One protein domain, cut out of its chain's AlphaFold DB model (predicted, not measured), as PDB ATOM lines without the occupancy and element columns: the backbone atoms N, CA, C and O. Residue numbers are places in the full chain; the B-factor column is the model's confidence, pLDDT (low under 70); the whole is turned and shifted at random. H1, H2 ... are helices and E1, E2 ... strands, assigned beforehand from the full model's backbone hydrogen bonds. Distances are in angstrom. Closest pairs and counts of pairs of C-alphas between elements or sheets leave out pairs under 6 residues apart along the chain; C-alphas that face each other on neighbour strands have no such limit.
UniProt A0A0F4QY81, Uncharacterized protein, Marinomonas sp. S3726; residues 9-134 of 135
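Overview. This is residues 9 to 134 of the 135 residues of an uncharacterized protein of Marinomonas sp. S3726 (UniProt A0A0F4QY81). Three steeply crossed helices, H3, H4 and H5, make the middle of a flat, drawn-out model, with the long helix H1 on one side of H3 and a tiny parallel sheet, E1 and E2, on the side of H5 away from H3. The length comes from the two ends: residues 12 to 16 of H1 stick out at one end and residues 129 to 133 of H6, which starts beside the sheet, at the other. The printed part has 126 residues, with six named helices and two named strands in the order H1 H2 H3 H4 E1 H5 E2 H6; the class is mostly helix. It is only just loose, close to compact, with a radius of gyration of the C-alphas of 16.9 A, and it spans 61 by 42 by 20 A.

Arrangement. Look first at E1, residues 94 to 96, and E2, residues 118 to 120: they are parallel neighbours, with N 95 and O 118 within hydrogen-bond range at 2.8 A and N 120 and O 95 at 2.9 A. H5, residues 100 to 113, lies between them in the chain, giving a strand-helix-strand unit, two parallel neighbour strands with a helix between, whose crossover is right-handed. The closest C-alphas of H5 and E2 are those of Ser 103 and Val 119, 6.4 A. The hub is H3, residues 49 to 65; its residues 56 to 63 touch residues 105 to 109 of H5, closest at C-alphas Thr 59 and Val 109, 6.6 A, at a steep tilt of 60 degrees, opposite ways. H3 also touches H4, residues 79 to 89, closest at C-alphas Glu 57 and Val 83, 6.0 A, at a steep tilt of 58 degrees, opposite ways. Residues 24 to 32 of H1, residues 12 to 34, touch H3, closest at C-alphas Ala 28 and Ala 51, 4.5 A, at a steep tilt of 43 degrees, opposite ways. H2, residues 44 to 47, and H3 only just touch, only at the corner, with 3 pairs of C-alphas within 8 A, the closest those of Ile 45 and Phe 52, 5.9 A. H6, residues 122 to 133, touches no helix. Every O i to N i+4 pair is within hydrogen-bond range in H1, H3, H4, H5 and H6; H2 is too short for such a pair.

Along the chain. Find C-alpha 12 at (12.087, -5.264, -61.198); from there H1 runs 32.5 A to C-alpha 34. H3 begins at C-alpha 49 (35.701, -9.063, -43.372) and is 24.1 A long; H5 is 20.0 A long. H6 ends at C-alpha 133 (40.056, -36.813, -19.904).

Size, cuts and confidence. The two C-alphas farthest apart, those of Leu 10 and Thr 134, are 63.4 A apart. The printed part has no cut; the link from H3 to H4, residues 66 to 78, is long. Look at residues 73 to 78 and residue 134 for pLDDT under 70.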
ATOM      1  N   LEU A   9      15.082 -11.261 -66.482       78.62
ATOM      2  CA  LEU A   9      16.088 -10.442 -65.800       78.62
ATOM      3  C   LEU A   9      15.742  -8.943 -65.769       78.62
ATOM      4  O   LEU A   9      16.315  -8.205 -64.971       78.62
ATOM      5  N   LEU A  10      14.829  -8.491 -66.634       79.94
ATOM      6  CA  LEU A  10      14.353  -7.107 -66.680       79.94
ATOM      7  C   LEU A  10      13.151  -6.863 -65.759       79.94
ATOM      8  O   LEU A  10      12.761  -5.712 -65.578       79.94
ATOM      9  N   GLN A  11      12.583  -7.910 -65.149       85.19
ATOM     10  CA  GLN A  11      11.583  -7.739 -64.096       85.19
ATOM     11  C   GLN A  11      12.234  -7.085 -62.870       85.19
ATOM     12  O   GLN A  11      13.355  -7.433 -62.491       85.19
ATOM     13  N   GLU A  12      11.538  -6.131 -62.251       86.44
ATOM     14  CA  GLU A  12      12.087  -5.264 -61.198       86.44
ATOM     15  C   GLU A  12      12.658  -6.046 -60.007       86.44
ATOM     16  O   GLU A  12      13.749  -5.731 -59.528       86.44
ATOM     17  N   GLU A  13      11.973  -7.108 -59.581       84.06
ATOM     18  CA  GLU A  13      12.396  -7.980 -58.479       84.06
ATOM     19  C   GLU A  13      13.751  -8.646 -58.769       84.06
ATOM     20  O   GLU A  13      14.682  -8.605 -57.957       84.06
ATOM     21  N   HIS A  14      13.894  -9.216 -59.967       84.44
ATOM     22  CA  HIS A  14      15.119  -9.879 -60.407       84.44
ATOM     23  C   HIS A  14      16.249  -8.874 -60.648       84.44
ATOM     24  O   HIS A  14      17.379  -9.099 -60.213       84.44
ATOM     25  N   SER A  15      15.938  -7.736 -61.272       86.50
ATOM     26  CA  SER A  15      16.884  -6.644 -61.507       86.50
ATOM     27  C   SER A  15      17.446  -6.094 -60.193       86.50
ATOM     28  O   SER A  15      18.658  -5.931 -60.057       86.50
ATOM     29  N   SER A  16      16.590  -5.875 -59.193       86.44
ATOM     30  CA  SER A  16      16.990  -5.380 -57.872       86.44
ATOM     31  C   SER A  16      17.884  -6.377 -57.137       86.44
ATOM     32  O   SER A  16      18.935  -5.999 -56.617       86.44
ATOM     33  N   SER A  17      17.531  -7.667 -57.165       85.62
ATOM     34  CA  SER A  17      18.359  -8.727 -56.577       85.62
ATOM     35  C   SER A  17      19.742  -8.818 -57.236       85.62
ATOM     36  O   SER A  17      20.756  -8.934 -56.548       85.62
ATOM     37  N   LEU A  18      19.809  -8.719 -58.567       88.06
ATOM     38  CA  LEU A  18      21.074  -8.744 -59.305       88.06
ATOM     39  C   LEU A  18      21.935  -7.512 -59.023       88.06
ATOM     40  O   LEU A  18      23.129  -7.650 -58.769       88.06
ATOM     41  N   LYS A  19      21.335  -6.317 -59.008       90.56
ATOM     42  CA  LYS A  19      22.035  -5.072 -58.660       90.56
ATOM     43  C   LYS A  19      22.645  -5.142 -57.265       90.56
ATOM     44  O   LYS A  19      23.796  -4.749 -57.102       90.56
ATOM     45  N   LEU A  20      21.914  -5.687 -56.291       89.88
ATOM     46  CA  LEU A  20      22.436  -5.892 -54.942       89.88
ATOM     47  C   LEU A  20      23.670  -6.804 -54.955       89.88
ATOM     48  O   LEU A  20      24.682  -6.459 -54.355       89.88
ATOM     49  N   LYS A  21      23.627  -7.924 -55.687       89.88
ATOM     50  CA  LYS A  21      24.783  -8.829 -55.811       89.88
ATOM     51  C   LYS A  21      26.000  -8.130 -56.418       89.88
ATOM     52  O   LYS A  21      27.081  -8.227 -55.849       89.88
ATOM     53  N   PHE A  22      25.815  -7.383 -57.508       92.75
ATOM     54  CA  PHE A  22      26.906  -6.626 -58.129       92.75
ATOM     55  C   PHE A  22      27.480  -5.555 -57.200       92.75
ATOM     56  O   PHE A  22      28.691  -5.347 -57.168       92.75
ATOM     57  N   TYR A  23      26.625  -4.885 -56.429       94.00
ATOM     58  CA  TYR A  23      27.065  -3.902 -55.449       94.00
ATOM     59  C   TYR A  23      27.904  -4.543 -54.335       94.00
ATOM     60  O   TYR A  23      28.966  -4.025 -54.000       94.00
ATOM     61  N   LEU A  24      27.486  -5.701 -53.815       92.25
ATOM     62  CA  LEU A  24      28.256  -6.454 -52.819       92.25
ATOM     63  C   LEU A  24      29.613  -6.919 -53.372       92.25
ATOM     64  O   LEU A  24      30.623  -6.780 -52.686       92.25
ATOM     65  N   ASP A  25      29.663  -7.390 -54.623       93.69
ATOM     66  CA  ASP A  25      30.925  -7.738 -55.297       93.69
ATOM     67  C   ASP A  25      31.853  -6.522 -55.425       93.69
ATOM     68  O   ASP A  25      33.062  -6.614 -55.193       93.69
ATOM     69  N   HIS A  26      31.288  -5.360 -55.757       93.94
ATOM     70  CA  HIS A  26      32.039  -4.113 -55.838       93.94
ATOM     71  C   HIS A  26      32.600  -3.692 -54.472       93.94
ATOM     72  O   HIS A  26      33.788  -3.379 -54.373       93.94
ATOM     73  N   LEU A  27      31.785  -3.741 -53.414       94.62
ATOM     74  CA  LEU A  27      32.218  -3.439 -52.047       94.62
ATOM     75  C   LEU A  27      33.320  -4.388 -51.569       94.62
ATOM     76  O   LEU A  27      34.320  -3.935 -51.009       94.62
ATOM     77  N   ALA A  28      33.179  -5.687 -51.837       94.56
ATOM     78  CA  ALA A  28      34.216  -6.668 -51.551       94.56
ATOM     79  C   ALA A  28      35.527  -6.283 -52.253       94.56
ATOM     80  O   ALA A  28      36.553  -6.129 -51.590       94.56
ATOM     81  N   ALA A  29      35.497  -6.003 -53.559       93.50
ATOM     82  CA  ALA A  29      36.685  -5.590 -54.309       93.50
ATOM     83  C   ALA A  29      37.323  -4.290 -53.779       93.50
ATOM     84  O   ALA A  29      38.551  -4.173 -53.745       93.50
ATOM     85  N   MET A  30      36.520  -3.317 -53.343       95.31
ATOM     86  CA  MET A  30      37.025  -2.090 -52.719       95.31
ATOM     87  C   MET A  30      37.708  -2.371 -51.379       95.31
ATOM     88  O   MET A  30      38.817  -1.889 -51.149       95.31
ATOM     89  N   SER A  31      37.088  -3.188 -50.524       95.69
ATOM     90  CA  SER A  31      37.641  -3.543 -49.212       95.69
ATOM     91  C   SER A  31      38.996  -4.255 -49.327       95.69
ATOM     92  O   SER A  31      39.931  -3.908 -48.611       95.69
ATOM     93  N   VAL A  32      39.139  -5.175 -50.292       95.38
ATOM     94  CA  VAL A  32      40.395  -5.877 -50.621       95.38
ATOM     95  C   VAL A  32      41.506  -4.874 -50.913       95.38
ATOM     96  O   VAL A  32      42.605  -4.987 -50.371       95.38
ATOM     97  N   ARG A  33      41.214  -3.854 -51.733       93.00
ATOM     98  CA  ARG A  33      42.178  -2.797 -52.077       93.00
ATOM     99  C   ARG A  33      42.552  -1.951 -50.866       93.00
ATOM    100  O   ARG A  33      43.728  -1.654 -50.689       93.00
ATOM    101  N   GLN A  34      41.574  -1.581 -50.040       94.56
ATOM    102  CA  GLN A  34      41.787  -0.735 -48.865       94.56
ATOM    103  C   GLN A  34      42.727  -1.384 -47.844       94.56
ATOM    104  O   GLN A  34      43.584  -0.702 -47.287       94.56
ATOM    105  N   VAL A  35      42.590  -2.692 -47.619       95.19
ATOM    106  CA  VAL A  35      43.428  -3.431 -46.659       95.19
ATOM    107  C   VAL A  35      44.707  -3.996 -47.286       95.19
ATOM    108  O   VAL A  35      45.493  -4.651 -46.606       95.19
ATOM    109  N   GLY A  36      44.928  -3.761 -48.586       92.94
ATOM    110  CA  GLY A  36      46.105  -4.240 -49.310       92.94
ATOM    111  C   GLY A  36      46.178  -5.766 -49.440       92.94
ATOM    112  O   GLY A  36      47.280  -6.314 -49.487       92.94
ATOM    113  N   LEU A  37      45.029  -6.448 -49.484       92.38
ATOM    114  CA  LEU A  37      44.955  -7.904 -49.603       92.38
ATOM    115  C   LEU A  37      45.480  -8.353 -50.977       92.38
ATOM    116  O   LEU A  37      45.030  -7.863 -52.014       92.38
ATOM    117  N   ARG A  38      46.439  -9.288 -50.983       86.50
ATOM    118  CA  ARG A  38      47.113  -9.764 -52.209       86.50
ATOM    119  C   ARG A  38      46.647 -11.137 -52.684       86.50
ATOM    120  O   ARG A  38      46.791 -11.440 -53.863       86.50
ATOM    121  N   ASP A  39      46.127 -11.954 -51.775       86.44
ATOM    122  CA  ASP A  39      45.660 -13.313 -52.041       86.44
ATOM    123  C   ASP A  39      44.370 -13.566 -51.246       86.44
ATOM    124  O   ASP A  39      44.182 -13.011 -50.165       86.44
ATOM    125  N   PHE A  40      43.489 -14.412 -51.771       88.75
ATOM    126  CA  PHE A  40      42.215 -14.782 -51.148       88.75
ATOM    127  C   PHE A  40      42.336 -16.059 -50.302       88.75
ATOM    128  O   PHE A  40      41.355 -16.756 -50.073       88.75
ATOM    129  N   LYS A  41      43.536 -16.402 -49.833       91.88
ATOM    130  CA  LYS A  41      43.750 -17.587 -48.995       91.88
ATOM    131  C   LYS A  41      43.447 -17.301 -47.536       91.88
ATOM    132  O   LYS A  41      43.710 -16.210 -47.041       91.88
ATOM    133  N   TYR A  42      42.956 -18.309 -46.829       93.31
ATOM    134  CA  TYR A  42      42.930 -18.284 -45.375       93.31
ATOM    135  C   TYR A  42      44.365 -18.422 -44.812       93.31
ATOM    136  O   TYR A  42      45.167 -19.146 -45.406       93.31
ATOM    137  N   PRO A  43      44.735 -17.730 -43.712       93.31
ATOM    138  CA  PRO A  43      43.953 -16.734 -42.970       93.31
ATOM    139  C   PRO A  43      44.080 -15.303 -43.525       93.31
ATOM    140  O   PRO A  43      43.451 -14.387 -43.009       93.31
ATOM    141  N   GLU A  44      44.878 -15.079 -44.571       93.69
ATOM    142  CA  GLU A  44      45.169 -13.746 -45.128       93.69
ATOM    143  C   GLU A  44      43.894 -12.968 -45.517       93.69
ATOM    144  O   GLU A  44      43.781 -11.776 -45.226       93.69
ATOM    145  N   ILE A  45      42.894 -13.655 -46.080       94.25
ATOM    146  CA  ILE A  45      41.583 -13.096 -46.446       94.25
ATOM    147  C   ILE A  45      40.835 -12.455 -45.266       94.25
ATOM    148  O   ILE A  45      40.045 -11.535 -45.480       94.25
ATOM    149  N   LEU A  46      41.127 -12.857 -44.021       93.94
ATOM    150  CA  LEU A  46      40.510 -12.293 -42.815       93.94
ATOM    151  C   LEU A  46      40.828 -10.803 -42.617       93.94
ATOM    152  O   LEU A  46      40.112 -10.120 -41.888       93.94
ATOM    153  N   LYS A  47      41.853 -10.265 -43.297       94.69
ATOM    154  CA  LYS A  47      42.152  -8.821 -43.297       94.69
ATOM    155  C   LYS A  47      40.995  -7.975 -43.822       94.69
ATOM    156  O   LYS A  47      40.890  -6.812 -43.446       94.69
ATOM    157  N   SER A  48      40.139  -8.532 -44.681       96.12
ATOM    158  CA  SER A  48      38.894  -7.890 -45.095       96.12
ATOM    159  C   SER A  48      37.700  -8.779 -44.765       96.12
ATOM    160  O   SER A  48      37.407  -9.739 -45.478       96.12
ATOM    161  N   HIS A  49      36.954  -8.396 -43.726       94.19
ATOM    162  CA  HIS A  49      35.701  -9.063 -43.372       94.19
ATOM    163  C   HIS A  49      34.719  -9.079 -44.550       94.19
ATOM    164  O   HIS A  49      34.173 -10.124 -44.876       94.19
ATOM    165  N   THR A  50      34.530  -7.945 -45.231       95.50
ATOM    166  CA  THR A  50      33.606  -7.838 -46.372       95.50
ATOM    167  C   THR A  50      33.995  -8.774 -47.517       95.50
ATOM    168  O   THR A  50      33.129  -9.383 -48.140       95.50
ATOM    169  N   ALA A  51      35.294  -8.919 -47.794       95.81
ATOM    170  CA  ALA A  51      35.765  -9.850 -48.813       95.81
ATOM    171  C   ALA A  51      35.542 -11.305 -48.387       95.81
ATOM    172  O   ALA A  51      35.042 -12.107 -49.175       95.81
ATOM    173  N   PHE A  52      35.874 -11.631 -47.138       96.50
ATOM    174  CA  PHE A  52      35.718 -12.980 -46.613       96.50
ATOM    175  C   PHE A  52      34.248 -13.412 -46.550       96.50
ATOM    176  O   PHE A  52      33.905 -14.489 -47.037       96.50
ATOM    177  N   GLU A  53      33.365 -12.544 -46.054       95.81
ATOM    178  CA  GLU A  53      31.915 -12.754 -46.041       95.81
ATOM    179  C   GLU A  53      31.387 -13.061 -47.440       95.81
ATOM    180  O   GLU A  53      30.683 -14.055 -47.644       95.81
ATOM    181  N   ARG A  54      31.807 -12.266 -48.431       95.25
ATOM    182  CA  ARG A  54      31.394 -12.469 -49.815       95.25
ATOM    183  C   ARG A  54      31.893 -13.798 -50.384       95.25
ATOM    184  O   ARG A  54      31.147 -14.494 -51.073       95.25
ATOM    185  N   CYS A  55      33.129 -14.184 -50.081       95.44
ATOM    186  CA  CYS A  55      33.703 -15.466 -50.490       95.44
ATOM    187  C   CYS A  55      32.946 -16.664 -49.897       95.44
ATOM    188  O   CYS A  55      32.624 -17.615 -50.621       95.44
ATOM    189  N   ILE A  56      32.603 -16.609 -48.609       96.69
ATOM    190  CA  ILE A  56      31.791 -17.636 -47.947       96.69
ATOM    191  C   ILE A  56      30.393 -17.704 -48.578       96.69
ATOM    192  O   ILE A  56      29.946 -18.790 -48.957       96.69
ATOM    193  N   GLU A  57      29.730 -16.563 -48.788       95.19
ATOM    194  CA  GLU A  57      28.407 -16.495 -49.422       95.19
ATOM    195  C   GLU A  57      28.403 -17.116 -50.829       95.19
ATOM    196  O   GLU A  57      27.530 -17.935 -51.143       95.19
ATOM    197  N   ILE A  58      29.389 -16.775 -51.669       94.44
ATOM    198  CA  ILE A  58      29.541 -17.332 -53.021       94.44
ATOM    199  C   ILE A  58      29.736 -18.849 -52.956       94.44
ATOM    200  O   ILE A  58      29.120 -19.579 -53.735       94.44
ATOM    201  N   THR A  59      30.535 -19.340 -52.007       96.00
ATOM    202  CA  THR A  59      30.781 -20.780 -51.842       96.00
ATOM    203  C   THR A  59      29.494 -21.517 -51.467       96.00
ATOM    204  O   THR A  59      29.158 -22.530 -52.083       96.00
ATOM    205  N   PHE A  60      28.706 -20.980 -50.531       94.50
ATOM    206  CA  PHE A  60      27.390 -21.539 -50.211       94.50
ATOM    207  C   PHE A  60      26.434 -21.495 -51.409       94.50
ATOM    208  O   PHE A  60      25.744 -22.478 -51.675       94.50
ATOM    209  N   CYS A  61      26.398 -20.389 -52.161       91.75
ATOM    210  CA  CYS A  61      25.599 -20.294 -53.387       91.75
ATOM    211  C   CYS A  61      25.998 -21.367 -54.406       91.75
ATOM    212  O   CYS A  61      25.130 -21.992 -55.019       91.75
ATOM    213  N   TYR A  62      27.299 -21.615 -54.561       94.69
ATOM    214  CA  TYR A  62      27.801 -22.652 -55.451       94.69
ATOM    215  C   TYR A  62      27.338 -24.043 -55.010       94.69
ATOM    216  O   TYR A  62      26.742 -24.755 -55.819       94.69
ATOM    217  N   LEU A  63      27.506 -24.397 -53.728       94.81
ATOM    218  CA  LEU A  63      27.031 -25.674 -53.176       94.81
ATOM    219  C   LEU A  63      25.538 -25.898 -53.450       94.81
ATOM    220  O   LEU A  63      25.110 -26.996 -53.804       94.81
ATOM    221  N   GLU A  64      24.730 -24.850 -53.350       89.88
ATOM    222  CA  GLU A  64      23.303 -24.948 -53.639       89.88
ATOM    223  C   GLU A  64      22.984 -25.088 -55.120       89.88
ATOM    224  O   GLU A  64      22.073 -25.845 -55.471       89.88
ATOM    225  N   SER A  65      23.729 -24.392 -55.981       91.81
ATOM    226  CA  SER A  65      23.570 -24.484 -57.433       91.81
ATOM    227  C   SER A  65      23.809 -25.911 -57.937       91.81
ATOM    228  O   SER A  65      23.079 -26.387 -58.803       91.81
ATOM    229  N   ILE A  66      24.740 -26.635 -57.306       95.00
ATOM    230  CA  ILE A  66      25.029 -28.047 -57.592       95.00
ATOM    231  C   ILE A  66      24.167 -29.021 -56.772       95.00
ATOM    232  O   ILE A  66      24.414 -30.223 -56.781       95.00
ATOM    233  N   ARG A  67      23.148 -28.522 -56.056       91.50
ATOM    234  CA  ARG A  67      22.219 -29.313 -55.228       91.50
ATOM    235  C   ARG A  67      22.908 -30.120 -54.115       91.50
ATOM    236  O   ARG A  67      22.393 -31.159 -53.708       91.50
ATOM    237  N   TYR A  68      24.024 -29.640 -53.572       93.56
ATOM    238  CA  TYR A  68      24.671 -30.260 -52.418       93.56
ATOM    239  C   TYR A  68      23.848 -30.014 -51.144       93.56
ATOM    240  O   TYR A  68      23.623 -28.868 -50.755       93.56
ATOM    241  N   ARG A  69      23.378 -31.095 -50.498       89.81
ATOM    242  CA  ARG A  69      22.538 -31.066 -49.277       89.81
ATOM    243  C   ARG A  69      21.397 -30.026 -49.371       89.81
ATOM    244  O   ARG A  69      21.369 -29.062 -48.604       89.81
ATOM    245  N   PRO A  70      20.461 -30.175 -50.329       84.00
ATOM    246  CA  PRO A  70      19.466 -29.150 -50.606       84.00
ATOM    247  C   PRO A  70      18.453 -29.042 -49.461       84.00
ATOM    248  O   PRO A  70      18.011 -30.052 -48.913       84.00
ATOM    249  N   GLU A  71      18.026 -27.820 -49.134       79.25
ATOM    250  CA  GLU A  71      16.907 -27.658 -48.202       79.25
ATOM    251  C   GLU A  71      15.590 -28.133 -48.804       79.25
ATOM    252  O   GLU A  71      15.373 -28.065 -50.018       79.25
ATOM    253  N   ALA A  72      14.676 -28.520 -47.917       78.44
ATOM    254  CA  ALA A  72      13.297 -28.800 -48.278       78.44
ATOM    255  C   ALA A  72      12.641 -27.565 -48.918       78.44
ATOM    256  O   ALA A  72      12.773 -26.446 -48.426       78.44
ATOM    257  N   VAL A  73      11.870 -27.797 -49.983       68.75
ATOM    258  CA  VAL A  73      11.275 -26.779 -50.872       68.75
ATOM    259  C   VAL A  73      10.396 -25.743 -50.145       68.75
ATOM    260  O   VAL A  73      10.168 -24.661 -50.670       68.75
ATOM    261  N   LYS A  74       9.914 -26.041 -48.931       65.19
ATOM    262  CA  LYS A  74       8.960 -25.204 -48.180       65.19
ATOM    263  C   LYS A  74       9.551 -24.449 -46.984       65.19
ATOM    264  O   LYS A  74       8.798 -23.817 -46.252       65.19
ATOM    265  N   LYS A  75      10.861 -24.533 -46.734       61.44
ATOM    266  CA  LYS A  75      11.486 -23.808 -45.619       61.44
ATOM    267  C   LYS A  75      12.080 -22.490 -46.114       61.44
ATOM    268  O   LYS A  75      12.890 -22.490 -47.038       61.44
ATOM    269  N   SER A  76      11.676 -21.386 -45.478       57.22
ATOM    270  CA  SER A  76      12.381 -20.103 -45.565       57.22
ATOM    271  C   SER A  76      13.855 -20.332 -45.216       57.22
ATOM    272  O   SER A  76      14.153 -20.957 -44.197       57.22
ATOM    273  N   ARG A  77      14.766 -19.893 -46.089       62.97
ATOM    274  CA  ARG A  77      16.214 -19.996 -45.873       62.97
ATOM    275  C   ARG A  77      16.728 -18.667 -45.345       62.97
ATOM    276  O   ARG A  77      16.609 -17.665 -46.045       62.97
ATOM    277  N   SER A  78      17.370 -18.667 -44.179       69.06
ATOM    278  CA  SER A  78      18.105 -17.491 -43.703       69.06
ATOM    279  C   SER A  78      19.597 -17.625 -44.009       69.06
ATOM    280  O   SER A  78      20.396 -18.001 -43.156       69.06
ATOM    281  N   ARG A  79      19.982 -17.312 -45.255       79.94
ATOM    282  CA  ARG A  79      21.387 -17.362 -45.710       79.94
ATOM    283  C   ARG A  79      22.307 -16.473 -44.878       79.94
ATOM    284  O   ARG A  79      23.462 -16.822 -44.669       79.94
ATOM    285  N   MET A  80      21.792 -15.337 -44.419       84.81
ATOM    286  CA  MET A  80      22.566 -14.381 -43.636       84.81
ATOM    287  C   MET A  80      23.127 -15.027 -42.360       84.81
ATOM    288  O   MET A  80      24.306 -14.867 -42.077       84.81
ATOM    289  N   HIS A  81      22.326 -15.825 -41.641       88.25
ATOM    290  CA  HIS A  81      22.793 -16.492 -40.419       88.25
ATOM    291  C   HIS A  81      23.808 -17.600 -40.709       88.25
ATOM    292  O   HIS A  81      24.811 -17.678 -40.004       88.25
ATOM    293  N   ASP A  82      23.598 -18.400 -41.761       91.44
ATOM    294  CA  ASP A  82      24.549 -19.449 -42.159       91.44
ATOM    295  C   ASP A  82      25.933 -18.856 -42.463       91.44
ATOM    296  O   ASP A  82      26.953 -19.382 -42.019       91.44
ATOM    297  N   VAL A  83      25.971 -17.738 -43.197       94.94
ATOM    298  CA  VAL A  83      27.219 -17.040 -43.536       94.94
ATOM    299  C   VAL A  83      27.872 -16.465 -42.282       94.94
ATOM    300  O   VAL A  83      29.058 -16.700 -42.064       94.94
ATOM    301  N   SER A  84      27.117 -15.777 -41.420       94.56
ATOM    302  CA  SER A  84      27.671 -15.225 -40.177       94.56
ATOM    303  C   SER A  84      28.225 -16.312 -39.248       94.56
ATOM    304  O   SER A  84      29.344 -16.177 -38.760       94.56
ATOM    305  N   HIS A  85      27.498 -17.417 -39.041       95.12
ATOM    306  CA  HIS A  85      27.983 -18.537 -38.227       95.12
ATOM    307  C   HIS A  85      29.231 -19.183 -38.828       95.12
ATOM    308  O   HIS A  85      30.163 -19.485 -38.088       95.12
ATOM    309  N   ALA A  86      29.286 -19.338 -40.153       96.94
ATOM    310  CA  ALA A  86      30.463 -19.860 -40.837       96.94
ATOM    311  C   ALA A  86      31.700 -18.967 -40.649       96.94
ATOM    312  O   ALA A  86      32.801 -19.485 -40.480       96.94
ATOM    313  N   ILE A  87      31.539 -17.642 -40.647       97.06
ATOM    314  CA  ILE A  87      32.644 -16.703 -40.407       97.06
ATOM    315  C   ILE A  87      33.100 -16.777 -38.951       97.06
ATOM    316  O   ILE A  87      34.291 -16.937 -38.699       97.06
ATOM    317  N   TYR A  88      32.179 -16.709 -37.988       95.62
ATOM    318  CA  TYR A  88      32.537 -16.734 -36.565       95.62
ATOM    319  C   TYR A  88      33.201 -18.043 -36.153       95.62
ATOM    320  O   TYR A  88      34.173 -18.029 -35.405       95.62
ATOM    321  N   ALA A  89      32.716 -19.165 -36.674       96.69
ATOM    322  CA  ALA A  89      33.332 -20.456 -36.425       96.69
ATOM    323  C   ALA A  89      34.698 -20.598 -37.112       96.69
ATOM    324  O   ALA A  89      35.553 -21.288 -36.586       96.69
ATOM    325  N   SER A  90      34.969 -19.893 -38.219       97.12
ATOM    326  CA  SER A  90      36.239 -20.053 -38.951       97.12
ATOM    327  C   SER A  90      37.482 -19.603 -38.179       97.12
ATOM    328  O   SER A  90      38.597 -19.823 -38.641       97.12
ATOM    329  N   ILE A  91      37.299 -18.921 -37.047       95.94
ATOM    330  CA  ILE A  91      38.376 -18.473 -36.157       95.94
ATOM    331  C   ILE A  91      38.404 -19.251 -34.834       95.94
ATOM    332  O   ILE A  91      39.190 -18.908 -33.955       95.94
ATOM    333  N   SER A  92      37.545 -20.261 -34.666       96.19
ATOM    334  CA  SER A  92      37.567 -21.171 -33.520       96.19
ATOM    335  C   SER A  92      38.218 -22.502 -33.890       96.19
ATOM    336  O   SER A  92      38.252 -22.889 -35.058       96.19
ATOM    337  N   ASP A  93      38.702 -23.233 -32.887       96.44
ATOM    338  CA  ASP A  93      39.247 -24.580 -33.099       96.44
ATOM    339  C   ASP A  93      38.133 -25.587 -33.417       96.44
ATOM    340  O   ASP A  93      38.291 -26.480 -34.249       96.44
ATOM    341  N   ILE A  94      36.985 -25.432 -32.750       96.56
ATOM    342  CA  ILE A  94      35.838 -26.333 -32.853       96.56
ATOM    343  C   ILE A  94      34.554 -25.514 -32.994       96.56
ATOM    344  O   ILE A  94      34.357 -24.502 -32.315       96.56
ATOM    345  N   LEU A  95      33.656 -25.987 -33.851       97.56
ATOM    346  CA  LEU A  95      32.249 -25.619 -33.893       97.56
ATOM    347  C   LEU A  95      31.404 -26.854 -33.590       97.56
ATOM    348  O   LEU A  95      31.542 -27.885 -34.245       97.56
ATOM    349  N   VAL A  96      30.469 -26.717 -32.651       96.81
ATOM    350  CA  VAL A  96      29.485 -27.758 -32.338       96.81
ATOM    351  C   VAL A  96      28.126 -27.362 -32.904       96.81
ATOM    352  O   VAL A  96      27.629 -26.269 -32.629       96.81
ATOM    353  N   THR A  97      27.523 -28.230 -33.713       95.81
ATOM    354  CA  THR A  97      26.187 -28.024 -34.277       95.81
ATOM    355  C   THR A  97      25.520 -29.354 -34.627       95.81
ATOM    356  O   THR A  97      26.150 -30.237 -35.205       95.81
ATOM    357  N   ASP A  98      24.229 -29.472 -34.317       95.06
ATOM    358  CA  ASP A  98      23.397 -30.627 -34.689       95.06
ATOM    359  C   ASP A  98      22.551 -30.360 -35.949       95.06
ATOM    360  O   ASP A  98      21.678 -31.150 -36.314       95.06
ATOM    361  N   ASP A  99      22.790 -29.242 -36.645       92.44
ATOM    362  CA  ASP A  99      22.246 -29.055 -37.989       92.44
ATOM    363  C   ASP A  99      23.106 -29.824 -38.999       92.44
ATOM    364  O   ASP A  99      24.100 -29.320 -39.523       92.44
ATOM    365  N   ASP A 100      22.693 -31.056 -39.303       91.56
ATOM    366  CA  ASP A 100      23.369 -31.951 -40.251       91.56
ATOM    367  C   ASP A 100      23.572 -31.350 -41.647       91.56
ATOM    368  O   ASP A 100      24.511 -31.701 -42.365       91.56
ATOM    369  N   ARG A 101      22.669 -30.479 -42.109       90.94
ATOM    370  CA  ARG A 101      22.794 -29.902 -43.456       90.94
ATOM    371  C   ARG A 101      23.801 -28.778 -43.449       90.94
ATOM    372  O   ARG A 101      24.621 -28.701 -44.367       90.94
ATOM    373  N   PHE A 102      23.718 -27.917 -42.444       92.75
ATOM    374  CA  PHE A 102      24.670 -26.841 -42.249       92.75
ATOM    375  C   PHE A 102      26.072 -27.398 -41.992       92.75
ATOM    376  O   PHE A 102      26.998 -26.999 -42.695       92.75
ATOM    377  N   SER A 103      26.219 -28.386 -41.104       95.50
ATOM    378  CA  SER A 103      27.509 -28.994 -40.757       95.50
ATOM    379  C   SER A 103      28.222 -29.570 -41.981       95.50
ATOM    380  O   SER A 103      29.378 -29.242 -42.234       95.50
ATOM    381  N   MET A 104      27.518 -30.341 -42.815       95.62
ATOM    382  CA  MET A 104      28.090 -30.936 -44.028       95.62
ATOM    383  C   MET A 104      28.497 -29.884 -45.065       95.62
ATOM    384  O   MET A 104      29.545 -30.005 -45.701       95.62
ATOM    385  N   LYS A 105      27.682 -28.836 -45.256       95.69
ATOM    386  CA  LYS A 105      28.047 -27.718 -46.142       95.69
ATOM    387  C   LYS A 105      29.269 -26.986 -45.597       95.69
ATOM    388  O   LYS A 105      30.191 -26.712 -46.357       95.69
ATOM    389  N   LEU A 106      29.290 -26.708 -44.299       96.56
ATOM    390  CA  LEU A 106      30.360 -25.963 -43.659       96.56
ATOM    391  C   LEU A 106      31.688 -26.722 -43.695       96.56
ATOM    392  O   LEU A 106      32.700 -26.134 -44.055       96.56
ATOM    393  N   GLN A 107      31.683 -28.036 -43.449       97.31
ATOM    394  CA  GLN A 107      32.865 -28.888 -43.619       97.31
ATOM    395  C   GLN A 107      33.422 -28.816 -45.050       97.31
ATOM    396  O   GLN A 107      34.635 -28.729 -45.242       97.31
ATOM    397  N   ALA A 108      32.552 -28.813 -46.068       97.44
ATOM    398  CA  ALA A 108      32.978 -28.659 -47.458       97.44
ATOM    399  C   ALA A 108      33.567 -27.263 -47.735       97.44
ATOM    400  O   ALA A 108      34.600 -27.158 -48.400       97.44
ATOM    401  N   VAL A 109      32.941 -26.207 -47.203       97.19
ATOM    402  CA  VAL A 109      33.431 -24.821 -47.295       97.19
ATOM    403  C   VAL A 109      34.808 -24.700 -46.639       97.19
ATOM    404  O   VAL A 109      35.745 -24.231 -47.280       97.19
ATOM    405  N   TYR A 110      34.968 -25.161 -45.399       97.75
ATOM    406  CA  TYR A 110      36.228 -25.064 -44.659       97.75
ATOM    407  C   TYR A 110      37.351 -25.846 -45.320       97.75
ATOM    408  O   TYR A 110      38.437 -25.304 -45.519       97.75
ATOM    409  N   LYS A 111      37.065 -27.064 -45.788       97.00
ATOM    410  CA  LYS A 111      38.030 -27.853 -46.555       97.00
ATOM    411  C   LYS A 111      38.492 -27.143 -47.830       97.00
ATOM    412  O   LYS A 111      39.665 -27.234 -48.172       97.00
ATOM    413  N   TYR A 112      37.594 -26.455 -48.539       96.81
ATOM    414  CA  TYR A 112      37.949 -25.700 -49.745       96.81
ATOM    415  C   TYR A 112      38.834 -24.485 -49.432       96.81
ATOM    416  O   TYR A 112      39.818 -24.250 -50.130       96.81
ATOM    417  N   TRP A 113      38.507 -23.730 -48.380       95.81
ATOM    418  CA  TRP A 113      39.250 -22.525 -47.995       95.81
ATOM    419  C   TRP A 113      40.519 -22.805 -47.175       95.81
ATOM    420  O   TRP A 113      41.300 -21.882 -46.957       95.81
ATOM    421  N   GLY A 114      40.743 -24.053 -46.750       95.69
ATOM    422  CA  GLY A 114      41.868 -24.431 -45.891       95.69
ATOM    423  C   GLY A 114      41.701 -23.960 -44.443       95.69
ATOM    424  O   GLY A 114      42.687 -23.632 -43.794       95.69
ATOM    425  N   ILE A 115      40.460 -23.876 -43.960       97.12
ATOM    426  CA  ILE A 115      40.133 -23.521 -42.576       97.12
ATOM    427  C   ILE A 115      40.231 -24.785 -41.717       97.12
ATOM    428  O   ILE A 115      39.650 -25.814 -42.067       97.12
ATOM    429  N   GLU A 116      40.959 -24.702 -40.604       96.44
ATOM    430  CA  GLU A 116      41.260 -25.849 -39.732       96.44
ATOM    431  C   GLU A 116      40.172 -26.143 -38.692       96.44
ATOM    432  O   GLU A 116      40.199 -27.208 -38.077       96.44
ATOM    433  N   THR A 117      39.196 -25.244 -38.525       97.69
ATOM    434  CA  THR A 117      38.069 -25.424 -37.605       97.69
ATOM    435  C   THR A 117      37.373 -26.762 -37.826       97.69
ATOM    436  O   THR A 117      36.856 -27.064 -38.908       97.69
ATOM    437  N   GLU A 118      37.280 -27.547 -36.762       96.88
ATOM    438  CA  GLU A 118      36.583 -28.820 -36.770       96.88
ATOM    439  C   GLU A 118      35.087 -28.614 -36.515       96.88
ATOM    440  O   GLU A 118      34.686 -27.955 -35.557       96.88
ATOM    441  N   VAL A 119      34.235 -29.200 -37.356       97.44
ATOM    442  CA  VAL A 119      32.775 -29.112 -37.206       97.44
ATOM    443  C   VAL A 119      32.243 -30.451 -36.707       97.44
ATOM    444  O   VAL A 119      32.306 -31.446 -37.435       97.44
ATOM    445  N   LEU A 120      31.706 -30.464 -35.487       96.44
ATOM    446  CA  LEU A 120      31.260 -31.658 -34.769       96.44
ATOM    447  C   LEU A 120      29.769 -31.589 -34.422       96.44
ATOM    448  O   LEU A 120      29.228 -30.511 -34.186       96.44
ATOM    449  N   SER A 121      29.123 -32.754 -34.325       96.19
ATOM    450  CA  SER A 121      27.843 -32.879 -33.616       96.19
ATOM    451  C   SER A 121      28.055 -32.843 -32.103       96.19
ATOM    452  O   SER A 121      29.164 -33.100 -31.623       96.19
ATOM    453  N   THR A 122      26.991 -32.583 -31.344       95.94
ATOM    454  CA  THR A 122      27.033 -32.581 -29.874       95.94
ATOM    455  C   THR A 122      27.562 -33.909 -29.329       95.94
ATOM    456  O   THR A 122      28.478 -33.920 -28.506       95.94
ATOM    457  N   ASP A 123      27.069 -35.035 -29.851       94.69
ATOM    458  CA  ASP A 123      27.521 -36.370 -29.443       94.69
ATOM    459  C   ASP A 123      29.011 -36.591 -29.744       94.69
ATOM    460  O   ASP A 123      29.759 -37.067 -28.889       94.69
ATOM    461  N   SER A 124      29.466 -36.193 -30.939       94.38
ATOM    462  CA  SER A 124      30.873 -36.332 -31.342       94.38
ATOM    463  C   SER A 124      31.794 -35.495 -30.456       94.38
ATOM    464  O   SER A 124      32.868 -35.953 -30.063       94.38
ATOM    465  N   PHE A 125      31.360 -34.282 -30.105       95.94
ATOM    466  CA  PHE A 125      32.087 -33.401 -29.203       95.94
ATOM    467  C   PHE A 125      32.200 -33.999 -27.796       95.94
ATOM    468  O   PHE A 125      33.304 -34.094 -27.261       95.94
ATOM    469  N   ILE A 126      31.093 -34.484 -27.219       95.12
ATOM    470  CA  ILE A 126      31.093 -35.123 -25.893       95.12
ATOM    471  C   ILE A 126      32.024 -36.339 -25.873       95.12
ATOM    472  O   ILE A 126      32.801 -36.509 -24.931       95.12
ATOM    473  N   SER A 127      31.972 -37.184 -26.905       94.69
ATOM    474  CA  SER A 127      32.873 -38.332 -27.030       94.69
ATOM    475  C   SER A 127      34.340 -37.909 -27.101       94.69
ATOM    476  O   SER A 127      35.178 -38.522 -26.441       94.69
ATOM    477  N   LYS A 128      34.653 -36.845 -27.849       92.94
ATOM    478  CA  LYS A 128      36.015 -36.312 -27.970       92.94
ATOM    479  C   LYS A 128      36.554 -35.791 -26.637       92.94
ATOM    480  O   LYS A 128      37.683 -36.113 -26.277       92.94
ATOM    481  N   VAL A 129      35.737 -35.058 -25.880       92.00
ATOM    482  CA  VAL A 129      36.117 -34.536 -24.557       92.00
ATOM    483  C   VAL A 129      36.366 -35.678 -23.565       92.00
ATOM    484  O   VAL A 129      37.414 -35.713 -22.925       92.00
ATOM    485  N   LYS A 130      35.486 -36.685 -23.502       88.81
ATOM    486  CA  LYS A 130      35.670 -37.849 -22.610       88.81
ATOM    487  C   LYS A 130      36.950 -38.644 -22.902       88.81
ATOM    488  O   LYS A 130      37.592 -39.147 -21.984       88.81
ATOM    489  N   LEU A 131      37.328 -38.762 -24.177       81.50
ATOM    490  CA  LEU A 131      38.586 -39.404 -24.570       81.50
ATOM    491  C   LEU A 131      39.806 -38.593 -24.119       81.50
ATOM    492  O   LEU A 131      40.805 -39.180 -23.720       81.50
ATOM    493  N   SER A 132      39.722 -37.260 -24.137       78.12
ATOM    494  CA  SER A 132      40.814 -36.397 -23.673       78.12
ATOM    495  C   SER A 132      41.010 -36.397 -22.153       78.12
ATOM    496  O   SER A 132      42.112 -36.140 -21.695       78.12
ATOM    497  N   GLU A 133      39.973 -36.716 -21.372       74.81
ATOM    498  CA  GLU A 133      40.056 -36.813 -19.904       74.81
ATOM    499  C   GLU A 133      40.620 -38.157 -19.410       74.81
ATOM    500  O   GLU A 133      40.972 -38.291 -18.240       74.81
ATOM    501  N   THR A 134      40.671 -39.170 -20.280       64.94
ATOM    502  CA  THR A 134      41.132 -40.532 -19.947       64.94
ATOM    503  C   THR A 134      42.539 -40.852 -20.463       64.94
ATOM    504  O   THR A 134      43.050 -41.932 -20.159       64.94
TER     505      THR A 134